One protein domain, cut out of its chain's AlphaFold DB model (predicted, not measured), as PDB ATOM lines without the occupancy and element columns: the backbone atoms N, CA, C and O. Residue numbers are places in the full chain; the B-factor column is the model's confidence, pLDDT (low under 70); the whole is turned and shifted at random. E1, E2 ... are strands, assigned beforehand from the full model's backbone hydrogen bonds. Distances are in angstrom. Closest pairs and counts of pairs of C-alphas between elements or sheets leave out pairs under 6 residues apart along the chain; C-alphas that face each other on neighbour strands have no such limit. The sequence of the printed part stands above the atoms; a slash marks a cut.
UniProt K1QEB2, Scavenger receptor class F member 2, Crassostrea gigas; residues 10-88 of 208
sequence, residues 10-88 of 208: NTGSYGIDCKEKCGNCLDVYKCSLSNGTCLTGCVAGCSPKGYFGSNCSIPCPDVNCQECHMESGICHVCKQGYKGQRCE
ATOM      1  N   ASN A  10      -0.013  27.301  -8.288       78.19
ATOM      2  CA  ASN A  10       0.571  26.153  -7.612       78.19
ATOM      3  C   ASN A  10       1.506  26.645  -6.499       78.19
ATOM      4  O   ASN A  10       2.085  27.730  -6.585       78.19
ATOM      5  N   THR A  11       1.664  25.839  -5.454       78.38
ATOM      6  CA  THR A  11       2.514  26.191  -4.318       78.38
ATOM      7  C   THR A  11       3.895  26.672  -4.765       78.38
ATOM      8  O   THR A  11       4.568  26.014  -5.563       78.38
ATOM      9  N   GLY A  12       4.333  27.801  -4.203       81.88
ATOM     10  CA  GLY A  12       5.663  28.350  -4.438       81.88
ATOM     11  C   GLY A  12       5.801  29.131  -5.744       81.88
ATOM     12  O   GLY A  12       6.930  29.393  -6.162       81.88
ATOM     13  N   SER A  13       4.699  29.519  -6.391       88.69
ATOM     14  CA  SER A  13       4.711  30.517  -7.460       88.69
ATOM     15  C   SER A  13       3.715  31.655  -7.250       88.69
ATOM     16  O   SER A  13       2.745  31.532  -6.503       88.69
ATOM     17  N   TYR A  14       3.989  32.789  -7.892       89.19
ATOM     18  CA  TYR A  14       3.191  34.009  -7.794       89.19
ATOM     19  C   TYR A  14       3.108  34.743  -9.146       89.19
ATOM     20  O   TYR A  14       3.787  34.390 -10.115       89.19
ATOM     21  N   GLY A  15       2.258  35.770  -9.213       87.25
ATOM     22  CA  GLY A  15       2.053  36.611 -10.394       87.25
ATOM     23  C   GLY A  15       0.884  36.163 -11.278       87.25
ATOM     24  O   GLY A  15       0.283  35.115 -11.061       87.25
ATOM     25  N   ILE A  16       0.563  36.972 -12.294       85.31
ATOM     26  CA  ILE A  16      -0.636  36.812 -13.146       85.31
ATOM     27  C   ILE A  16      -0.651  35.462 -13.889       85.31
ATOM     28  O   ILE A  16      -1.705  34.846 -14.010       85.31
ATOM     29  N   ASP A  17       0.522  34.974 -14.304       85.38
ATOM     30  CA  ASP A  17       0.695  33.691 -15.006       85.38
ATOM     31  C   ASP A  17       1.348  32.604 -14.131       85.38
ATOM     32  O   ASP A  17       1.743  31.554 -14.640       85.38
ATOM     33  N   CYS A  18       1.554  32.856 -12.832       87.38
ATOM     34  CA  CYS A  18       2.251  31.932 -11.925       87.38
ATOM     35  C   CYS A  18       3.662  31.502 -12.392       87.38
ATOM     36  O   CYS A  18       4.132  30.414 -12.041       87.38
ATOM     37  N   LYS A  19       4.327  32.335 -13.207       89.06
ATOM     38  CA  LYS A  19       5.680  32.097 -13.742       89.06
ATOM     39  C   LYS A  19       6.776  32.416 -12.728       89.06
ATOM     40  O   LYS A  19       7.831  31.788 -12.767       89.06
ATOM     41  N   GLU A  20       6.517  33.352 -11.819       89.81
ATOM     42  CA  GLU A  20       7.481  33.758 -10.802       89.81
ATOM     43  C   GLU A  20       7.518  32.748  -9.658       89.81
ATOM     44  O   GLU A  20       6.485  32.202  -9.271       89.81
ATOM     45  N   LYS A  21       8.703  32.496  -9.101       89.56
ATOM     46  CA  LYS A  21       8.896  31.560  -7.988       89.56
ATOM     47  C   LYS A  21       9.043  32.307  -6.674       89.56
ATOM     48  O   LYS A  21       9.762  33.299  -6.600       89.56
ATOM     49  N   CYS A  22       8.394  31.809  -5.629       88.44
ATOM     50  CA  CYS A  22       8.626  32.301  -4.277       88.44
ATOM     51  C   CYS A  22      10.073  32.010  -3.858       88.44
ATOM     52  O   CYS A  22      10.632  30.980  -4.237       88.44
ATOM     53  N   GLY A  23      10.680  32.935  -3.114       87.69
ATOM     54  CA  GLY A  23      12.041  32.759  -2.613       87.69
ATOM     55  C   GLY A  23      12.083  31.880  -1.365       87.69
ATOM     56  O   GLY A  23      11.246  30.998  -1.169       87.69
ATOM     57  N   ASN A  24      13.066  32.116  -0.499       85.00
ATOM     58  CA  ASN A  24      13.357  31.249   0.648       85.00
ATOM     59  C   ASN A  24      12.449  31.526   1.863       85.00
ATOM     60  O   ASN A  24      12.927  31.816   2.966       85.00
ATOM     61  N   CYS A  25      11.132  31.459   1.664       84.94
ATOM     62  CA  CYS A  25      10.147  31.619   2.731       84.94
ATOM     63  C   CYS A  25      10.203  30.450   3.725       84.94
ATOM     64  O   CYS A  25      10.348  29.303   3.312       84.94
ATOM     65  N   LEU A  26      10.020  30.737   5.021       82.06
ATOM     66  CA  LEU A  26       9.915  29.740   6.097       82.06
ATOM     67  C   LEU A  26       8.886  28.665   5.765       82.06
ATOM     68  O   LEU A  26       9.122  27.477   5.953       82.06
ATOM     69  N   ASP A  27       7.762  29.129   5.241       83.44
ATOM     70  CA  ASP A  27       6.713  28.316   4.681       83.44
ATOM     71  C   ASP A  27       6.490  28.802   3.240       83.44
ATOM     72  O   ASP A  27       5.912  29.864   2.996       83.44
ATOM     73  N   VAL A  28       6.990  28.033   2.266       76.62
ATOM     74  CA  VAL A  28       6.841  28.337   0.830       76.62
ATOM     75  C   VAL A  28       5.372  28.327   0.379       76.62
ATOM     76  O   VAL A  28       5.040  28.882  -0.668       76.62
ATOM     77  N   TYR A  29       4.472  27.749   1.183       74.81
ATOM     78  CA  TYR A  29       3.028  27.748   0.960       74.81
ATOM     79  C   TYR A  29       2.368  29.059   1.422       74.81
ATOM     80  O   TYR A  29       1.207  29.313   1.097       74.81
ATOM     81  N   LYS A  30       3.094  29.906   2.162       81.00
ATOM     82  CA  LYS A  30       2.616  31.179   2.727       81.00
ATOM     83  C   LYS A  30       3.245  32.405   2.056       81.00
ATOM     84  O   LYS A  30       3.258  33.483   2.649       81.00
ATOM     85  N   CYS A  31       3.771  32.285   0.837       87.38
ATOM     86  CA  CYS A  31       4.137  33.460   0.050       87.38
ATOM     87  C   CYS A  31       2.902  34.107  -0.597       87.38
ATOM     88  O   CYS A  31       1.943  33.440  -0.980       87.38
ATOM     89  N   SER A  32       2.917  35.430  -0.720       88.00
ATOM     90  CA  SER A  32       1.860  36.199  -1.367       88.00
ATOM     91  C   SER A  32       1.768  35.862  -2.858       88.00
ATOM     92  O   SER A  32       2.729  36.035  -3.603       88.00
ATOM     93  N   LEU A  33       0.586  35.449  -3.316       85.62
ATOM     94  CA  LEU A  33       0.342  35.074  -4.716       85.62
ATOM     95  C   LEU A  33       0.428  36.260  -5.691       85.62
ATOM     96  O   LEU A  33       0.559  36.057  -6.896       85.62
ATOM     97  N   SER A  34       0.363  37.500  -5.197       85.75
ATOM     98  CA  SER A  34       0.439  38.702  -6.033       85.75
ATOM     99  C   SER A  34       1.870  39.187  -6.263       85.75
ATOM    100  O   SER A  34       2.186  39.636  -7.361       85.75
ATOM    101  N   ASN A  35       2.733  39.104  -5.247       87.19
ATOM    102  CA  ASN A  35       4.060  39.733  -5.259       87.19
ATOM    103  C   ASN A  35       5.192  38.877  -4.662       87.19
ATOM    104  O   ASN A  35       6.324  39.346  -4.599       87.19
ATOM    105  N   GLY A  36       4.911  37.652  -4.214       87.19
ATOM    106  CA  GLY A  36       5.922  36.716  -3.718       87.19
ATOM    107  C   GLY A  36       6.436  36.989  -2.303       87.19
ATOM    108  O   GLY A  36       7.341  36.288  -1.855       87.19
ATOM    109  N   THR A  37       5.881  37.970  -1.580       87.50
ATOM    110  CA  THR A  37       6.286  38.295  -0.200       87.50
ATOM    111  C   THR A  37       6.052  37.123   0.753       87.50
ATOM    112  O   THR A  37       4.949  36.576   0.795       87.50
ATOM    113  N   CYS A  38       7.044  36.767   1.568       87.00
ATOM    114  CA  CYS A  38       6.937  35.693   2.553       87.00
ATOM    115  C   CYS A  38       6.144  36.150   3.790       87.00
ATOM    116  O   CYS A  38       6.661  36.898   4.618       87.00
ATOM    117  N   LEU A  39       4.904  35.676   3.960       84.62
ATOM    118  CA  LEU A  39       4.040  36.092   5.079       84.62
ATOM    119  C   LEU A  39       4.475  35.502   6.431       84.62
ATOM    120  O   LEU A  39       4.123  36.026   7.482       84.62
ATOM    121  N   THR A  40       5.244  34.414   6.407       82.19
ATOM    122  CA  THR A  40       5.799  33.739   7.591       82.19
ATOM    123  C   THR A  40       7.267  34.086   7.848       82.19
ATOM    124  O   THR A  40       7.906  33.447   8.680       82.19
ATOM    125  N   GLY A  41       7.831  35.053   7.115       78.19
ATOM    126  CA  GLY A  41       9.269  35.332   7.124       78.19
ATOM    127  C   GLY A  41      10.096  34.276   6.379       78.19
ATOM    128  O   GLY A  41       9.545  33.410   5.695       78.19
ATOM    129  N   CYS A  42      11.423  34.370   6.483       78.81
ATOM    130  CA  CYS A  42      12.379  33.484   5.807       78.81
ATOM    131  C   CYS A  42      12.686  32.221   6.631       78.81
ATOM    132  O   CYS A  42      12.556  32.242   7.855       78.81
ATOM    133  N   VAL A  43      13.135  31.141   5.978       72.00
ATOM    134  CA  VAL A  43      13.511  29.879   6.652       72.00
ATOM    135  C   VAL A  43      14.508  30.132   7.786       72.00
ATOM    136  O   VAL A  43      15.645  30.543   7.561       72.00
ATOM    137  N   ALA A  44      14.086  29.843   9.018       56.97
ATOM    138  CA  ALA A  44      14.933  29.819  10.199       56.97
ATOM    139  C   ALA A  44      15.515  28.405  10.343       56.97
ATOM    140  O   ALA A  44      14.778  27.463  10.621       56.97
ATOM    141  N   GLY A  45      16.823  28.239  10.128       47.91
ATOM    142  CA  GLY A  45      17.489  26.949  10.363       47.91
ATOM    143  C   GLY A  45      18.708  26.660   9.491       47.91
ATOM    144  O   GLY A  45      19.580  25.905   9.909       47.91
ATOM    145  N   CYS A  46      18.838  27.300   8.330       44.41
ATOM    146  CA  CYS A  46      20.079  27.260   7.562       44.41
ATOM    147  C   CYS A  46      20.925  28.459   7.985       44.41
ATOM    148  O   CYS A  46      20.567  29.599   7.711       44.41
ATOM    149  N   SER A  47      22.006  28.210   8.724       42.88
ATOM    150  CA  SER A  47      23.035  29.220   8.957       42.88
ATOM    151  C   SER A  47      23.995  29.223   7.756       42.88
ATOM    152  O   SER A  47      24.414  28.140   7.339       42.88
ATOM    153  N   PRO A  48      24.347  30.397   7.197       53.34
ATOM    154  CA  PRO A  48      23.960  31.731   7.655       53.34
ATOM    155  C   PRO A  48      22.542  32.075   7.186       53.34
ATOM    156  O   PRO A  48      22.067  31.492   6.211       53.34
ATOM    157  N   LYS A  49      21.883  33.050   7.835       65.88
ATOM    158  CA  LYS A  49      20.734  33.740   7.222       65.88
ATOM    159  C   LYS A  49      21.254  34.291   5.905       65.88
ATOM    160  O   LYS A  49      21.956  35.286   5.919       65.88
ATOM    161  N   GLY A  50      21.073  33.550   4.821       70.38
ATOM    162  CA  GLY A  50      21.826  33.769   3.593       70.38
ATOM    163  C   GLY A  50      21.161  34.781   2.686       70.38
ATOM    164  O   GLY A  50      21.794  35.188   1.725       70.38
ATOM    165  N   TYR A  51      19.916  35.169   2.985       78.88
ATOM    166  CA  TYR A  51      19.081  35.994   2.128       78.88
ATOM    167  C   TYR A  51      18.244  37.005   2.924       78.88
ATOM    168  O   TYR A  51      17.780  36.713   4.025       78.88
ATOM    169  N   PHE A  52      18.023  38.171   2.327       82.06
ATOM    170  CA  PHE A  52      17.185  39.271   2.782       82.06
ATOM    171  C   PHE A  52      16.209  39.700   1.668       82.06
ATOM    172  O   PHE A  52      16.207  39.158   0.557       82.06
ATOM    173  N   GLY A  53      15.355  40.671   1.982       81.94
ATOM    174  CA  GLY A  53      14.272  41.155   1.133       81.94
ATOM    175  C   GLY A  53      12.928  40.508   1.475       81.94
ATOM    176  O   GLY A  53      12.858  39.467   2.123       81.94
ATOM    177  N   SER A  54      11.840  41.117   1.003       85.25
ATOM    178  CA  SER A  54      10.460  40.694   1.298       85.25
ATOM    179  C   SER A  54      10.126  39.272   0.827       85.25
ATOM    180  O   SER A  54       9.227  38.637   1.376       85.25
ATOM    181  N   ASN A  55      10.847  38.762  -0.173       84.56
ATOM    182  CA  ASN A  55      10.722  37.405  -0.702       84.56
ATOM    183  C   ASN A  55      11.910  36.493  -0.340       84.56
ATOM    184  O   ASN A  55      11.957  35.362  -0.813       84.56
ATOM    185  N   CYS A  56      12.867  36.956   0.476       84.56
ATOM    186  CA  CYS A  56      14.045  36.183   0.881       84.56
ATOM    187  C   CYS A  56      14.895  35.665  -0.304       84.56
ATOM    188  O   CYS A  56      15.423  34.549  -0.253       84.56
ATOM    189  N   SER A  57      15.007  36.454  -1.380       85.19
ATOM    190  CA  SER A  57      15.746  36.082  -2.600       85.19
ATOM    191  C   SER A  57      17.083  36.805  -2.770       85.19
ATOM    192  O   SER A  57      17.878  36.404  -3.619       85.19
ATOM    193  N   ILE A  58      17.360  37.857  -1.994       85.00
ATOM    194  CA  ILE A  58      18.583  38.652  -2.160       85.00
ATOM    195  C   ILE A  58      19.641  38.129  -1.196       85.00
ATOM    196  O   ILE A  58      19.402  38.200   0.001       85.00
ATOM    197  N   PRO A  59      20.791  37.605  -1.641       80.56
ATOM    198  CA  PRO A  59      21.777  37.071  -0.716       80.56
ATOM    199  C   PRO A  59      22.373  38.171   0.172       80.56
ATOM    200  O   PRO A  59      22.562  39.296  -0.293       80.56
ATOM    201  N   CYS A  60      22.693  37.871   1.435       83.19
ATOM    202  CA  CYS A  60      23.375  38.835   2.302       83.19
ATOM    203  C   CYS A  60      24.706  39.284   1.664       83.19
ATOM    204  O   CYS A  60      25.375  38.488   1.000       83.19
ATOM    205  N   PRO A  61      25.107  40.550   1.864       79.00
ATOM    206  CA  PRO A  61      26.137  41.193   1.051       79.00
ATOM    207  C   PRO A  61      27.556  40.636   1.235       79.00
ATOM    208  O   PRO A  61      28.381  40.836   0.348       79.00
ATOM    209  N   ASP A  62      27.854  39.968   2.354       82.06
ATOM    210  CA  ASP A  62      29.206  39.496   2.663       82.06
ATOM    211  C   ASP A  62      29.209  38.046   3.161       82.06
ATOM    212  O   ASP A  62      28.390  37.646   3.994       82.06
ATOM    213  N   VAL A  63      30.178  37.266   2.681       80.50
ATOM    214  CA  VAL A  63      30.402  35.862   3.066       80.50
ATOM    215  C   VAL A  63      30.821  35.705   4.528       80.50
ATOM    216  O   VAL A  63      30.729  34.609   5.091       80.50
ATOM    217  N   ASN A  64      31.306  36.777   5.149       85.56
ATOM    218  CA  ASN A  64      31.692  36.849   6.552       85.56
ATOM    219  C   ASN A  64      30.536  37.284   7.452       85.56
ATOM    220  O   ASN A  64      30.686  37.275   8.675       85.56
ATOM    221  N   CYS A  65      29.377  37.612   6.880       84.94
ATOM    222  CA  CYS A  65      28.170  37.849   7.649       84.94
ATOM    223  C   CYS A  65      27.539  36.519   8.080       84.94
ATOM    224  O   CYS A  65      27.214  35.665   7.255       84.94
ATOM    225  N   GLN A  66      27.373  36.335   9.388       79.00
ATOM    226  CA  GLN A  66      26.710  35.164   9.960       79.00
ATOM    227  C   GLN A  66      25.193  35.374  10.047       79.00
ATOM    228  O   GLN A  66      24.415  34.440   9.833       79.00
ATOM    229  N   GLU A  67      24.773  36.610  10.323       78.44
ATOM    230  CA  GLU A  67      23.369  36.980  10.455       78.44
ATOM    231  C   GLU A  67      23.110  38.382   9.893       78.44
ATOM    232  O   GLU A  67      23.647  39.356  10.424       78.44
ATOM    233  N   CYS A  68      22.273  38.497   8.852       82.12
ATOM    234  CA  CYS A  68      21.844  39.787   8.309       82.12
ATOM    235  C   CYS A  68      20.358  40.087   8.572       82.12
ATOM    236  O   CYS A  68      19.534  39.182   8.742       82.12
ATOM    237  N   HIS A  69      20.029  41.376   8.655       81.81
ATOM    238  CA  HIS A  69      18.679  41.888   8.866       81.81
ATOM    239  C   HIS A  69      17.776  41.547   7.677       81.81
ATOM    240  O   HIS A  69      18.151  41.775   6.527       81.81
ATOM    241  N   MET A  70      16.561  41.060   7.947       73.38
ATOM    242  CA  MET A  70      15.688  40.491   6.910       73.38
ATOM    243  C   MET A  70      15.237  41.501   5.849       73.38
ATOM    244  O   MET A  70      15.051  41.113   4.704       73.38
ATOM    245  N   GLU A  71      15.088  42.784   6.179       74.88
ATOM    246  CA  GLU A  71      14.650  43.794   5.201       74.88
ATOM    247  C   GLU A  71      15.800  44.621   4.631       74.88
ATOM    248  O   GLU A  71      15.806  44.955   3.451       74.88
ATOM    249  N   SER A  72      16.787  44.952   5.464       81.88
ATOM    250  CA  SER A  72      17.847  45.897   5.091       81.88
ATOM    251  C   SER A  72      19.133  45.215   4.632       81.88
ATOM    252  O   SER A  72      19.997  45.885   4.069       81.88
ATOM    253  N   GLY A  73      19.301  43.915   4.899       81.00
ATOM    254  CA  GLY A  73      20.523  43.173   4.580       81.00
ATOM    255  C   GLY A  73      21.748  43.583   5.407       81.00
ATOM    256  O   GLY A  73      22.850  43.107   5.138       81.00
ATOM    257  N   ILE A  74      21.587  44.458   6.409       84.75
ATOM    258  CA  ILE A  74      22.674  44.893   7.302       84.75
ATOM    259  C   ILE A  74      23.112  43.719   8.171       84.75
ATOM    260  O   ILE A  74      22.267  43.025   8.734       84.75
ATOM    261  N   CYS A  75      24.420  43.507   8.313       85.12
ATOM    262  CA  CYS A  75      24.914  42.422   9.143       85.12
ATOM    263  C   CYS A  75      24.855  42.775  10.636       85.12
ATOM    264  O   CYS A  75      25.366  43.813  11.056       85.12
ATOM    265  N   HIS A  76      24.252  41.901  11.440       83.81
ATOM    266  CA  HIS A  76      24.213  42.020  12.899       83.81
ATOM    267  C   HIS A  76      25.334  41.230  13.570       83.81
ATOM    268  O   HIS A  76      25.904  41.690  14.559       83.81
ATOM    269  N   VAL A  77      25.656  40.052  13.027       82.69
ATOM    270  CA  VAL A  77      26.672  39.155  13.583       82.69
ATOM    271  C   VAL A  77      27.677  38.802  12.495       82.69
ATOM    272  O   VAL A  77      27.327  38.173  11.498       82.69
ATOM    273  N   CYS A  78      28.932  39.198  12.696       87.00
ATOM    274  CA  CYS A  78      30.047  38.825  11.833       87.00
ATOM    275  C   CYS A  78      30.706  37.530  12.311       87.00
ATOM    276  O   CYS A  78      30.738  37.241  13.509       87.00
ATOM    277  N   LYS A  79      31.310  36.788  11.378       87.00
ATOM    278  CA  LYS A  79      32.224  35.691  11.711       87.00
ATOM    279  C   LYS A  79      33.351  36.196  12.608       87.00
ATOM    280  O   LYS A  79      33.767  37.356  12.538       87.00
ATOM    281  N   GLN A  80      33.867  35.295  13.439       88.50
ATOM    282  CA  GLN A  80      34.922  35.620  14.386       88.50
ATOM    283  C   GLN A  80      36.126  36.237  13.665       88.50
ATOM    284  O   GLN A  80      36.709  35.633  12.771       88.50
ATOM    285  N   GLY A  81      36.474  37.456  14.069       87.19
ATOM    286  CA  GLY A  81      37.572  38.225  13.495       87.19
ATOM    287  C   GLY A  81      37.183  39.328  12.528       87.19
ATOM    288  O   GLY A  81      38.035  40.157  12.224       87.19
ATOM    289  N   TYR A  82      35.913  39.417  12.143       89.69
ATOM    290  CA  TYR A  82      35.414  40.468  11.263       89.69
ATOM    291  C   TYR A  82      34.573  41.501  12.023       89.69
ATOM    292  O   TYR A  82      33.908  41.190  13.014       89.69
ATOM    293  N   LYS A  83      34.620  42.750  11.558       87.25
ATOM    294  CA  LYS A  83      33.831  43.894  12.033       87.25
ATOM    295  C   LYS A  83      33.400  44.764  10.848       87.25
ATOM    296  O   LYS A  83      33.934  44.636   9.749       87.25
ATOM    297  N   GLY A  84      32.452  45.665  11.094       84.94
ATOM    298  CA  GLY A  84      31.874  46.564  10.089       84.94
ATOM    299  C   GLY A  84      30.384  46.298   9.884       84.94
ATOM    300  O   GLY A  84      29.856  45.304  10.379       84.94
ATOM    301  N   GLN A  85      29.694  47.185   9.166       81.44
ATOM    302  CA  GLN A  85      28.261  47.006   8.867       81.44
ATOM    303  C   GLN A  85      28.015  45.868   7.868       81.44
ATOM    304  O   GLN A  85      26.903  45.337   7.778       81.44
ATOM    305  N   ARG A  86      29.054  45.501   7.115       81.94
ATOM    306  CA  ARG A  86      29.054  44.411   6.143       81.94
ATOM    307  C   ARG A  86      30.154  43.393   6.443       81.94
ATOM    308  O   ARG A  86      30.446  42.576   5.592       81.94
ATOM    309  N   CYS A  87      30.731  43.396   7.647       87.31
ATOM    310  CA  CYS A  87      31.822  42.493   8.032       87.31
ATOM    311  C   CYS A  87      33.053  42.559   7.110       87.31
ATOM    312  O   CYS A  87      33.776  41.579   6.962       87.31
ATOM    313  N   GLU A  88      33.307  43.726   6.525       86.56
ATOM    314  CA  GLU A  88      34.368  43.972   5.551       86.56
ATOM    315  C   GLU A  88      35.762  44.108   6.188       86.56
ATOM    316  O   GLU A  88      36.782  43.991   5.512       86.56
TER     317      GLU A  88
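Overview. This is residues 10 to 88 of the 208 residues of the protein "Scavenger receptor class F member 2" of Crassostrea gigas (UniProt K1QEB2). With little regular structure, the domain is a rod of loops set one after another along its length: residues 10 to 64 wind without a named element from one end, and the small hairpin E1 and E2 lies toward the other end. The printed part has 79 residues, with no named helix and two named strands, E1 then E2, in one antiparallel sheet. The class is all strand, with only 8 residues in named elements. It is only just compact, close to loose, with a radius of gyration of the C-alphas of 13.8 A; the spans are 46 by 20 by 15 A.

Arrangement. Residues 13 to 14 pair antiparallel with 20 to 21, and 51 to 52 with 58 to 59. E1, residues 65 to 68, and E2, residues 75 to 78, form a hairpin at 161 degrees, antiparallel, over a short link. C-alphas 68 and 75 face each other at 4.1 A. N 66 and O 77, 2.8 A apart, are within hydrogen-bond range.

Along the chain. E1 begins at C-alpha 65 (28.170, 37.849, 7.649) and measures 6.6 A. E2, 6.8 A, ends at C-alpha 78 (30.047, 38.825, 11.833).

Size, cuts and confidence. The C-alphas of Asp 17 and Gly 81 are the two farthest apart, 46.8 A. The printed part has no cut. Residues 44 to 49 have pLDDT under 70.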